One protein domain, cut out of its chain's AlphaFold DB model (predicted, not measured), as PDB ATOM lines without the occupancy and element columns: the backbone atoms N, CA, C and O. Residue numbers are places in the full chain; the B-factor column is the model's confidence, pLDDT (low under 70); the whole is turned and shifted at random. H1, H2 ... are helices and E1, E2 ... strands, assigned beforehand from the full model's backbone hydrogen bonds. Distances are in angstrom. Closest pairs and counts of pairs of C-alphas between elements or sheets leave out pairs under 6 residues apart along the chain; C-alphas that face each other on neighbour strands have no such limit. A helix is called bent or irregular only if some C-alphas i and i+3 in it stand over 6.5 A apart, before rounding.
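This is residues 327 to 400 of the 408 residues of an uncharacterized protein of Coprinopsis cinerea (strain Okayama-7 / 130 / ATCC MYA-4618 / FGSC 9003) (UniProt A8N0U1). A long, bent hairpin of two strands, E3 and E4, runs through the middle, with a smaller hairpin, E1 and E2, to one side of it near E3. The short helix H1 and the loops before it lie near one end of the long hairpin, and residues 394 to 400 trail away from the other end as a tail that adds to the length. The printed part has 74 residues with one named helix and four named strands, in the order H1, E1, E2, E3, E4; each hairpin is an antiparallel sheet of two strands. The class is mostly strand, though under half of the residues, 31, are in named elements. The whole is loose, with a radius of gyration of the C-alphas of 14.4 A, and only just elongated, spanning 53 by 27 by 22 A.

Residues 327 to 338 hold no named element and lead to H1, residues 339 to 343, in whose backbone every O i to N i+4 pair is within hydrogen-bond range. A short link leads to E1, residues 353 to 356, and a tight link joins it to E2, residues 359 to 362. These two form an antiparallel hairpin, their directions 158 degrees apart, with N 354 and O 361 at 3.0 A and N 361 and O 354 at 2.9 A. A long link leads to E3, residues 374 to 383; in that link, residues 367 to 368 pair antiparallel with residues 374 to 375 of E3. A tight link joins E3 to E4, residues 386 to 393, in a second antiparallel hairpin at 148 degrees, where N 381 and O 388 are 3.0 A apart and N 388 and O 381 are 2.8 A apart. E3 bends by 83 degrees at residue 378, and E4 by 50 degrees at residue 390. The closest C-alphas of E1 and E3 are those of Ile 354 and Trp 380, 7.3 A apart. For E2 and E3 they are those of Phe 362 and Pro 377, 7.4 A apart. For H1 and E3 they are those of Leu 342 and Phe 381, 7.3 A apart. H1 is apart from E2 and E4, and E4 is apart from E1 and E2.

H1 begins at C-alpha 339 (-36.060, 8.066, 11.794) and is 5.8 A long from first to last C-alpha. E1 and E2 are each 9.8 A long. E3, the longest strand with 10 residues, measures 21.7 A from C-alpha 374 at (-47.392, -12.937, 25.385). E4 measures 20.4 A and ends at C-alpha 393 (-49.431, -6.812, 24.133).

The two C-alphas farthest apart are those of Ser 333 and Glu 400, at 54.2 A. The printed part has no cut, and the link from E2 to E3 is long. The mean pLDDT of the printed part is 89.6, and residues 398 to 400 are under 70.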
ATOM      1  N   ASP A 327     -31.846   3.114  16.938       93.12
ATOM      2  CA  ASP A 327     -32.331   4.259  17.690       93.12
ATOM      3  C   ASP A 327     -31.203   4.875  18.530       93.12
ATOM      4  O   ASP A 327     -30.888   4.426  19.644       93.12
ATOM      5  N   CYS A 328     -30.633   5.948  17.984       87.50
ATOM      6  CA  CYS A 328     -29.629   6.804  18.614       87.50
ATOM      7  C   CYS A 328     -30.226   8.084  19.238       87.50
ATOM      8  O   CYS A 328     -29.496   9.022  19.594       87.50
ATOM      9  N   GLY A 329     -31.550   8.150  19.409       85.50
ATOM     10  CA  GLY A 329     -32.253   9.308  19.952       85.50
ATOM     11  C   GLY A 329     -32.106  10.543  19.060       85.50
ATOM     12  O   GLY A 329     -32.608  10.583  17.946       85.50
ATOM     13  N   LYS A 330     -31.432  11.586  19.561       84.19
ATOM     14  CA  LYS A 330     -31.279  12.867  18.842       84.19
ATOM     15  C   LYS A 330     -30.066  12.926  17.905       84.19
ATOM     16  O   LYS A 330     -29.857  13.949  17.262       84.19
ATOM     17  N   ARG A 331     -29.223  11.890  17.876       82.56
ATOM     18  CA  ARG A 331     -27.986  11.873  17.084       82.56
ATOM     19  C   ARG A 331     -28.177  11.000  15.852       82.56
ATOM     20  O   ARG A 331     -28.570   9.848  15.979       82.56
ATOM     21  N   VAL A 332     -27.842  11.547  14.688       86.19
ATOM     22  CA  VAL A 332     -27.839  10.844  13.403       86.19
ATOM     23  C   VAL A 332     -26.459  11.045  12.784       86.19
ATOM     24  O   VAL A 332     -25.935  12.156  12.788       86.19
ATOM     25  N   SER A 333     -25.856   9.962  12.307       88.62
ATOM     26  CA  SER A 333     -24.515   9.950  11.691       88.62
ATOM     27  C   SER A 333     -24.445   9.017  10.489       88.62
ATOM     28  O   SER A 333     -23.670   9.254   9.574       88.62
ATOM     29  N   GLU A 334     -25.281   7.981  10.483       89.56
ATOM     30  CA  GLU A 334     -25.346   6.951   9.457       89.56
ATOM     31  C   GLU A 334     -26.803   6.751   9.038       89.56
ATOM     32  O   GLU A 334     -27.726   7.088   9.788       89.56
ATOM     33  N   ALA A 335     -27.020   6.163   7.859       89.50
ATOM     34  CA  ALA A 335     -28.360   5.890   7.337       89.50
ATOM     35  C   ALA A 335     -29.199   5.001   8.278       89.50
ATOM     36  O   ALA A 335     -30.413   5.175   8.370       89.50
ATOM     37  N   VAL A 336     -28.550   4.114   9.043       91.19
ATOM     38  CA  VAL A 336     -29.193   3.258  10.057       91.19
ATOM     39  C   VAL A 336     -29.853   4.039  11.192       91.19
ATOM     40  O   VAL A 336     -30.797   3.543  11.798       91.19
ATOM     41  N   HIS A 337     -29.407   5.273  11.451       92.88
ATOM     42  CA  HIS A 337     -29.978   6.167  12.463       92.88
ATOM     43  C   HIS A 337     -31.186   6.961  11.936       92.88
ATOM     44  O   HIS A 337     -31.713   7.838  12.623       92.88
ATOM     45  N   GLY A 338     -31.611   6.708  10.696       90.31
ATOM     46  CA  GLY A 338     -32.706   7.417  10.055       90.31
ATOM     47  C   GLY A 338     -34.058   7.122  10.708       90.31
ATOM     48  O   GLY A 338     -34.552   5.995  10.662       90.31
ATOM     49  N   ALA A 339     -34.718   8.166  11.215       88.62
ATOM     50  CA  ALA A 339     -36.060   8.066  11.794       88.62
ATOM     51  C   ALA A 339     -37.090   7.472  10.816       88.62
ATOM     52  O   ALA A 339     -37.973   6.732  11.238       88.62
ATOM     53  N   ARG A 340     -36.944   7.731   9.509       90.69
ATOM     54  CA  ARG A 340     -37.835   7.190   8.469       90.69
ATOM     55  C   ARG A 340     -37.772   5.665   8.389       90.69
ATOM     56  O   ARG A 340     -38.803   5.014   8.278       90.69
ATOM     57  N   TRP A 341     -36.580   5.081   8.512       91.50
ATOM     58  CA  TRP A 341     -36.431   3.625   8.522       91.50
ATOM     59  C   TRP A 341     -37.059   3.020   9.783       91.50
ATOM     60  O   TRP A 341     -37.783   2.026   9.717       91.50
ATOM     61  N   LEU A 342     -36.850   3.656  10.938       91.44
ATOM     62  CA  LEU A 342     -37.404   3.169  12.197       91.44
ATOM     63  C   LEU A 342     -38.929   3.342  12.299       91.44
ATOM     64  O   LEU A 342     -39.584   2.470  12.861       91.44
ATOM     65  N   HIS A 343     -39.496   4.440  11.796       90.38
ATOM     66  CA  HIS A 343     -40.878   4.837  12.096       90.38
ATOM     67  C   HIS A 343     -41.819   4.903  10.890       90.38
ATOM     68  O   HIS A 343     -43.015   4.718  11.079       90.38
ATOM     69  N   GLU A 344     -41.321   5.186   9.684       92.19
ATOM     70  CA  GLU A 344     -42.171   5.421   8.503       92.19
ATOM     71  C   GLU A 344     -42.248   4.213   7.565       92.19
ATOM     72  O   GLU A 344     -43.257   4.036   6.889       92.19
ATOM     73  N   LEU A 345     -41.195   3.390   7.501       92.12
ATOM     74  CA  LEU A 345     -41.181   2.182   6.670       92.12
ATOM     75  C   LEU A 345     -42.291   1.221   7.121       92.12
ATOM     76  O   LEU A 345     -42.445   1.034   8.324       92.12
ATOM     77  N   SER A 346     -43.024   0.578   6.207       92.62
ATOM     78  CA  SER A 346     -44.013  -0.446   6.581       92.62
ATOM     79  C   SER A 346     -43.365  -1.590   7.371       92.62
ATOM     80  O   SER A 346     -42.167  -1.845   7.262       92.62
ATOM     81  N   HIS A 347     -44.155  -2.285   8.191       89.62
ATOM     82  CA  HIS A 347     -43.673  -3.424   8.979       89.62
ATOM     83  C   HIS A 347     -43.278  -4.573   8.043       89.62
ATOM     84  O   HIS A 347     -42.255  -5.219   8.255       89.62
ATOM     85  N   GLU A 348     -44.045  -4.748   6.965       90.19
ATOM     86  CA  GLU A 348     -43.859  -5.781   5.938       90.19
ATOM     87  C   GLU A 348     -42.624  -5.538   5.060       90.19
ATOM     88  O   GLU A 348     -42.003  -6.491   4.602       90.19
ATOM     89  N   ASP A 349     -42.225  -4.275   4.890       90.69
ATOM     90  CA  ASP A 349     -41.021  -3.892   4.137       90.69
ATOM     91  C   ASP A 349     -39.754  -3.885   5.013       90.69
ATOM     92  O   ASP A 349     -38.646  -3.634   4.534       90.69
ATOM     93  N   SER A 350     -39.906  -4.105   6.323       90.50
ATOM     94  CA  SER A 350     -38.803  -4.138   7.283       90.50
ATOM     95  C   SER A 350     -38.252  -5.555   7.470       90.50
ATOM     96  O   SER A 350     -38.797  -6.531   6.961       90.50
ATOM     97  N   THR A 351     -37.139  -5.702   8.195       92.62
ATOM     98  CA  THR A 351     -36.565  -7.031   8.441       92.62
ATOM     99  C   THR A 351     -37.538  -7.906   9.243       92.62
ATOM    100  O   THR A 351     -37.894  -7.539  10.367       92.62
ATOM    101  N   PRO A 352     -37.948  -9.075   8.711       94.62
ATOM    102  CA  PRO A 352     -39.141  -9.775   9.184       94.62
ATOM    103  C   PRO A 352     -38.921 -10.598  10.454       94.62
ATOM    104  O   PRO A 352     -39.884 -11.042  11.067       94.62
ATOM    105  N   MET A 353     -37.678 -10.842  10.858       94.94
ATOM    106  CA  MET A 353     -37.386 -11.671  12.022       94.94
ATOM    107  C   MET A 353     -36.085 -11.275  12.689       94.94
ATOM    108  O   MET A 353     -35.226 -10.669  12.057       94.94
ATOM    109  N   ILE A 354     -35.909 -11.713  13.933       94.62
ATOM    110  CA  ILE A 354     -34.593 -11.839  14.557       94.62
ATOM    111  C   ILE A 354     -34.350 -13.290  14.967       94.62
ATOM    112  O   ILE A 354     -35.272 -13.996  15.373       94.62
ATOM    113  N   ARG A 355     -33.083 -13.711  14.941       92.94
ATOM    114  CA  ARG A 355     -32.649 -14.978  15.536       92.94
ATOM    115  C   ARG A 355     -32.045 -14.724  16.908       92.94
ATOM    116  O   ARG A 355     -31.102 -13.941  17.040       92.94
ATOM    117  N   ARG A 356     -32.540 -15.419  17.932       89.12
ATOM    118  CA  ARG A 356     -31.960 -15.422  19.280       89.12
ATOM    119  C   ARG A 356     -31.660 -16.860  19.692       89.12
ATOM    120  O   ARG A 356     -32.562 -17.645  19.965       89.12
ATOM    121  N   GLY A 357     -30.372 -17.198  19.756       88.81
ATOM    122  CA  GLY A 357     -29.944 -18.584  19.953       88.81
ATOM    123  C   GLY A 357     -30.353 -19.439  18.755       88.81
ATOM    124  O   GLY A 357     -29.975 -19.136  17.626       88.81
ATOM    125  N   THR A 358     -31.139 -20.484  19.003       92.56
ATOM    126  CA  THR A 358     -31.674 -21.393  17.975       92.56
ATOM    127  C   THR A 358     -33.109 -21.066  17.564       92.56
ATOM    128  O   THR A 358     -33.684 -21.801  16.769       92.56
ATOM    129  N   THR A 359     -33.703 -20.014  18.129       92.25
ATOM    130  CA  THR A 359     -35.109 -19.663  17.909       92.25
ATOM    131  C   THR A 359     -35.215 -18.398  17.074       92.25
ATOM    132  O   THR A 359     -34.549 -17.395  17.356       92.25
ATOM    133  N   ASP A 360     -36.081 -18.460  16.071       95.25
ATOM    134  CA  ASP A 360     -36.449 -17.327  15.235       95.25
ATOM    135  C   ASP A 360     -37.739 -16.706  15.758       95.25
ATOM    136  O   ASP A 360     -38.680 -17.413  16.111       95.25
ATOM    137  N   TYR A 361     -37.756 -15.379  15.832       94.19
ATOM    138  CA  TYR A 361     -38.915 -14.596  16.238       94.19
ATOM    139  C   TYR A 361     -39.318 -13.710  15.067       94.19
ATOM    140  O   TYR A 361     -38.646 -12.712  14.783       94.19
ATOM    141  N   PHE A 362     -40.389 -14.095  14.381       95.81
ATOM    142  CA  PHE A 362     -40.943 -13.344  13.262       95.81
ATOM    143  C   PHE A 362     -41.847 -12.214  13.748       95.81
ATOM    144  O   PHE A 362     -42.402 -12.253  14.846       95.81
ATOM    145  N   ILE A 363     -41.982 -11.180  12.922       95.69
ATOM    146  CA  ILE A 363     -43.040 -10.189  13.087       95.69
ATOM    147  C   ILE A 363     -44.410 -10.855  12.901       95.69
ATOM    148  O   ILE A 363     -44.546 -11.823  12.161       95.69
ATOM    149  N   HIS A 364     -45.428 -10.312  13.560       95.00
ATOM    150  CA  HIS A 364     -46.821 -10.761  13.504       95.00
ATOM    151  C   HIS A 364     -47.078 -12.186  14.032       95.00
ATOM    152  O   HIS A 364     -48.190 -12.690  13.903       95.00
ATOM    153  N   GLU A 365     -46.105 -12.802  14.710       94.75
ATOM    154  CA  GLU A 365     -46.272 -14.091  15.385       94.75
ATOM    155  C   GLU A 365     -46.255 -13.936  16.916       94.75
ATOM    156  O   GLU A 365     -45.445 -13.173  17.444       94.75
ATOM    157  N   PRO A 366     -47.110 -14.652  17.669       93.88
ATOM    158  CA  PRO A 366     -47.067 -14.627  19.126       93.88
ATOM    159  C   PRO A 366     -45.704 -15.059  19.680       93.88
ATOM    160  O   PRO A 366     -45.199 -16.142  19.386       93.88
ATOM    161  N   ALA A 367     -45.137 -14.232  20.549       92.19
ATOM    162  CA  ALA A 367     -43.891 -14.469  21.254       92.19
ATOM    163  C   ALA A 367     -44.100 -14.317  22.764       92.19
ATOM    164  O   ALA A 367     -44.775 -13.401  23.232       92.19
ATOM    165  N   MET A 368     -43.487 -15.207  23.540       90.69
ATOM    166  CA  MET A 368     -43.519 -15.141  24.998       90.69
ATOM    167  C   MET A 368     -42.300 -14.379  25.525       90.69
ATOM    168  O   MET A 368     -41.154 -14.683  25.177       90.69
ATOM    169  N   ILE A 369     -42.545 -13.385  26.372       89.25
ATOM    170  CA  ILE A 369     -41.522 -12.625  27.091       89.25
ATOM    171  C   ILE A 369     -41.089 -13.431  28.331       89.25
ATOM    172  O   ILE A 369     -41.774 -14.341  28.785       89.25
ATOM    173  N   VAL A 370     -39.918 -13.117  28.889       87.56
ATOM    174  CA  VAL A 370     -39.319 -13.827  30.042       87.56
ATOM    175  C   VAL A 370     -40.231 -13.858  31.279       87.56
ATOM    176  O   VAL A 370     -40.120 -14.767  32.094       87.56
ATOM    177  N   ASP A 371     -41.130 -12.885  31.421       87.88
ATOM    178  CA  ASP A 371     -42.108 -12.814  32.511       87.88
ATOM    179  C   ASP A 371     -43.336 -13.725  32.305       87.88
ATOM    180  O   ASP A 371     -44.226 -13.749  33.152       87.88
ATOM    181  N   GLY A 372     -43.386 -14.479  31.201       85.25
ATOM    182  CA  GLY A 372     -44.492 -15.363  30.835       85.25
ATOM    183  C   GLY A 372     -45.636 -14.663  30.101       85.25
ATOM    184  O   GLY A 372     -46.585 -15.328  29.694       85.25
ATOM    185  N   SER A 373     -45.567 -13.343  29.902       89.00
ATOM    186  CA  SER A 373     -46.561 -12.617  29.111       89.00
ATOM    187  C   SER A 373     -46.350 -12.825  27.609       89.00
ATOM    188  O   SER A 373     -45.220 -12.983  27.142       89.00
ATOM    189  N   CYS A 374     -47.440 -12.817  26.841       91.94
ATOM    190  CA  CYS A 374     -47.392 -12.937  25.385       91.94
ATOM    191  C   CYS A 374     -47.474 -11.561  24.712       91.94
ATOM    192  O   CYS A 374     -48.188 -10.656  25.156       91.94
ATOM    193  N   CYS A 375     -46.758 -11.407  23.607       94.44
ATOM    194  CA  CYS A 375     -46.815 -10.238  22.743       94.44
ATOM    195  C   CYS A 375     -46.712 -10.649  21.273       94.44
ATOM    196  O   CYS A 375     -46.289 -11.756  20.960       94.44
ATOM    197  N   ILE A 376     -47.078  -9.748  20.370       95.50
ATOM    198  CA  ILE A 376     -46.894  -9.919  18.929       95.50
ATOM    199  C   ILE A 376     -45.934  -8.812  18.472       95.50
ATOM    200  O   ILE A 376     -46.349  -7.650  18.392       95.50
ATOM    201  N   PRO A 377     -44.641  -9.109  18.242       95.38
ATOM    202  CA  PRO A 377     -43.695  -8.134  17.726       95.38
ATOM    203  C   PRO A 377     -44.080  -7.764  16.296       95.38
ATOM    204  O   PRO A 377     -44.513  -8.603  15.519       95.38
ATOM    205  N   PHE A 378     -43.905  -6.503  15.930       95.00
ATOM    206  CA  PHE A 378     -44.182  -6.028  14.572       95.00
ATOM    207  C   PHE A 378     -43.031  -5.212  13.980       95.00
ATOM    208  O   PHE A 378     -43.049  -4.873  12.802       95.00
ATOM    209  N   ARG A 379     -42.016  -4.883  14.790       94.88
ATOM    210  CA  ARG A 379     -40.815  -4.186  14.327       94.88
ATOM    211  C   ARG A 379     -39.618  -4.489  15.201       94.88
ATOM    212  O   ARG A 379     -39.685  -4.293  16.413       94.88
ATOM    213  N   TRP A 380     -38.502  -4.837  14.573       95.00
ATOM    214  CA  TRP A 380     -37.216  -5.059  15.228       95.00
ATOM    215  C   TRP A 380     -36.251  -3.908  14.960       95.00
ATOM    216  O   TRP A 380     -36.140  -3.422  13.837       95.00
ATOM    217  N   PHE A 381     -35.535  -3.471  15.993       95.12
ATOM    218  CA  PHE A 381     -34.551  -2.395  15.885       95.12
ATOM    219  C   PHE A 381     -33.486  -2.506  16.976       95.12
ATOM    220  O   PHE A 381     -33.637  -3.245  17.952       95.12
ATOM    221  N   ARG A 382     -32.387  -1.767  16.824       94.62
ATOM    222  CA  ARG A 382     -31.323  -1.677  17.829       94.62
ATOM    223  C   ARG A 382     -31.496  -0.421  18.673       94.62
ATOM    224  O   ARG A 382     -31.852   0.632  18.165       94.62
ATOM    225  N   ARG A 383     -31.220  -0.507  19.971       93.38
ATOM    226  CA  ARG A 383     -31.139   0.646  20.879       93.38
ATOM    227  C   ARG A 383     -30.052   0.382  21.910       93.38
ATOM    228  O   ARG A 383     -30.103  -0.631  22.611       93.38
ATOM    229  N   LYS A 384     -29.077   1.289  22.028       89.00
ATOM    230  CA  LYS A 384     -27.937   1.157  22.964       89.00
ATOM    231  C   LYS A 384     -27.229  -0.206  22.840       89.00
ATOM    232  O   LYS A 384     -26.971  -0.870  23.842       89.00
ATOM    233  N   GLY A 385     -26.987  -0.652  21.605       86.81
ATOM    234  CA  GLY A 385     -26.313  -1.924  21.323       86.81
ATOM    235  C   GLY A 385     -27.133  -3.194  21.585       86.81
ATOM    236  O   GLY A 385     -26.590  -4.286  21.458       86.81
ATOM    237  N   LYS A 386     -28.424  -3.092  21.929       91.69
ATOM    238  CA  LYS A 386     -29.312  -4.247  22.144       91.69
ATOM    239  C   LYS A 386     -30.440  -4.268  21.124       91.69
ATOM    240  O   LYS A 386     -30.931  -3.211  20.739       91.69
ATOM    241  N   PHE A 387     -30.871  -5.464  20.733       93.06
ATOM    242  CA  PHE A 387     -32.095  -5.634  19.956       93.06
ATOM    243  C   PHE A 387     -33.328  -5.423  20.836       93.06
ATOM    244  O   PHE A 387     -33.391  -5.906  21.968       93.06
ATOM    245  N   VAL A 388     -34.297  -4.692  20.299       93.69
ATOM    246  CA  VAL A 388     -35.596  -4.401  20.903       93.69
ATOM    247  C   VAL A 388     -36.684  -4.555  19.851       93.69
ATOM    248  O   VAL A 388     -36.430  -4.416  18.653       93.69
ATOM    249  N   ALA A 389     -37.898  -4.831  20.321       93.81
ATOM    250  CA  ALA A 389     -39.083  -4.906  19.485       93.81
ATOM    251  C   ALA A 389     -40.066  -3.794  19.845       93.81
ATOM    252  O   ALA A 389     -40.200  -3.438  21.019       93.81
ATOM    253  N   GLN A 390     -40.802  -3.299  18.857       93.88
ATOM    254  CA  GLN A 390     -42.149  -2.799  19.106       93.88
ATOM    255  C   GLN A 390     -43.111  -3.977  18.961       93.88
ATOM    256  O   GLN A 390     -42.975  -4.775  18.032       93.88
ATOM    257  N   ALA A 391     -44.037  -4.110  19.906       94.88
ATOM    258  CA  ALA A 391     -44.937  -5.249  19.976       94.88
ATOM    259  C   ALA A 391     -46.314  -4.831  20.489       94.88
ATOM    260  O   ALA A 391     -46.422  -3.928  21.324       94.88
ATOM    261  N   TRP A 392     -47.351  -5.519  20.023       94.56
ATOM    262  CA  TRP A 392     -48.672  -5.482  20.637       94.56
ATOM    263  C   TRP A 392     -48.695  -6.428  21.830       94.56
ATOM    264  O   TRP A 392     -48.191  -7.549  21.760       94.56
ATOM    265  N   ARG A 393     -49.252  -5.971  22.949       91.88
ATOM    266  CA  ARG A 393     -49.431  -6.812  24.133       91.88
ATOM    267  C   ARG A 393     -50.647  -7.705  23.917       91.88
ATOM    268  O   ARG A 393     -51.691  -7.198  23.526       91.88
ATOM    269  N   MET A 394     -50.515  -8.998  24.202       89.44
ATOM    270  CA  MET A 394     -51.660  -9.904  24.204       89.44
ATOM    271  C   MET A 394     -52.274  -9.942  25.600       89.44
ATOM    272  O   MET A 394     -51.561 -10.048  26.601       89.44
ATOM    273  N   GLU A 395     -53.598  -9.866  25.662       84.31
ATOM    274  CA  GLU A 395     -54.357 -10.024  26.897       84.31
ATOM    275  C   GLU A 395     -55.172 -11.312  26.812       84.31
ATOM    276  O   GLU A 395     -55.849 -11.580  25.821       84.31
ATOM    277  N   THR A 396     -55.073 -12.147  27.844       72.19
ATOM    278  CA  THR A 396     -55.847 -13.383  27.931       72.19
ATOM    279  C   THR A 396     -57.264 -13.044  28.371       72.19
ATOM    280  O   THR A 396     -57.477 -12.662  29.523       72.19
ATOM    281  N   LEU A 397     -58.238 -13.203  27.477       74.69
ATOM    282  CA  LEU A 397     -59.647 -13.164  27.848       74.69
ATOM    283  C   LEU A 397     -60.033 -14.537  28.408       74.69
ATOM    284  O   LEU A 397     -60.164 -15.516  27.675       74.69
ATOM    285  N   THR A 398     -60.185 -14.627  29.728       57.41
ATOM    286  CA  THR A 398     -60.829 -15.783  30.358       57.41
ATOM    287  C   THR A 398     -62.335 -15.633  30.201       57.41
ATOM    288  O   THR A 398     -62.944 -14.805  30.877       57.41
ATOM    289  N   ASP A 399     -62.925 -16.411  29.299       59.66
ATOM    290  CA  ASP A 399     -64.375 -16.471  29.129       59.66
ATOM    291  C   ASP A 399     -65.018 -17.093  30.389       59.66
ATOM    292  O   ASP A 399     -64.474 -18.050  30.954       59.66
ATOM    293  N   GLU A 400     -66.181 -16.595  30.833       54.78
ATOM    294  CA  GLU A 400     -66.858 -17.017  32.085       54.78
ATOM    295  C   GLU A 400     -67.261 -18.513  32.111       54.78
ATOM    296  O   GLU A 400     -67.707 -19.028  33.134       54.78
TER     297      GLU A 400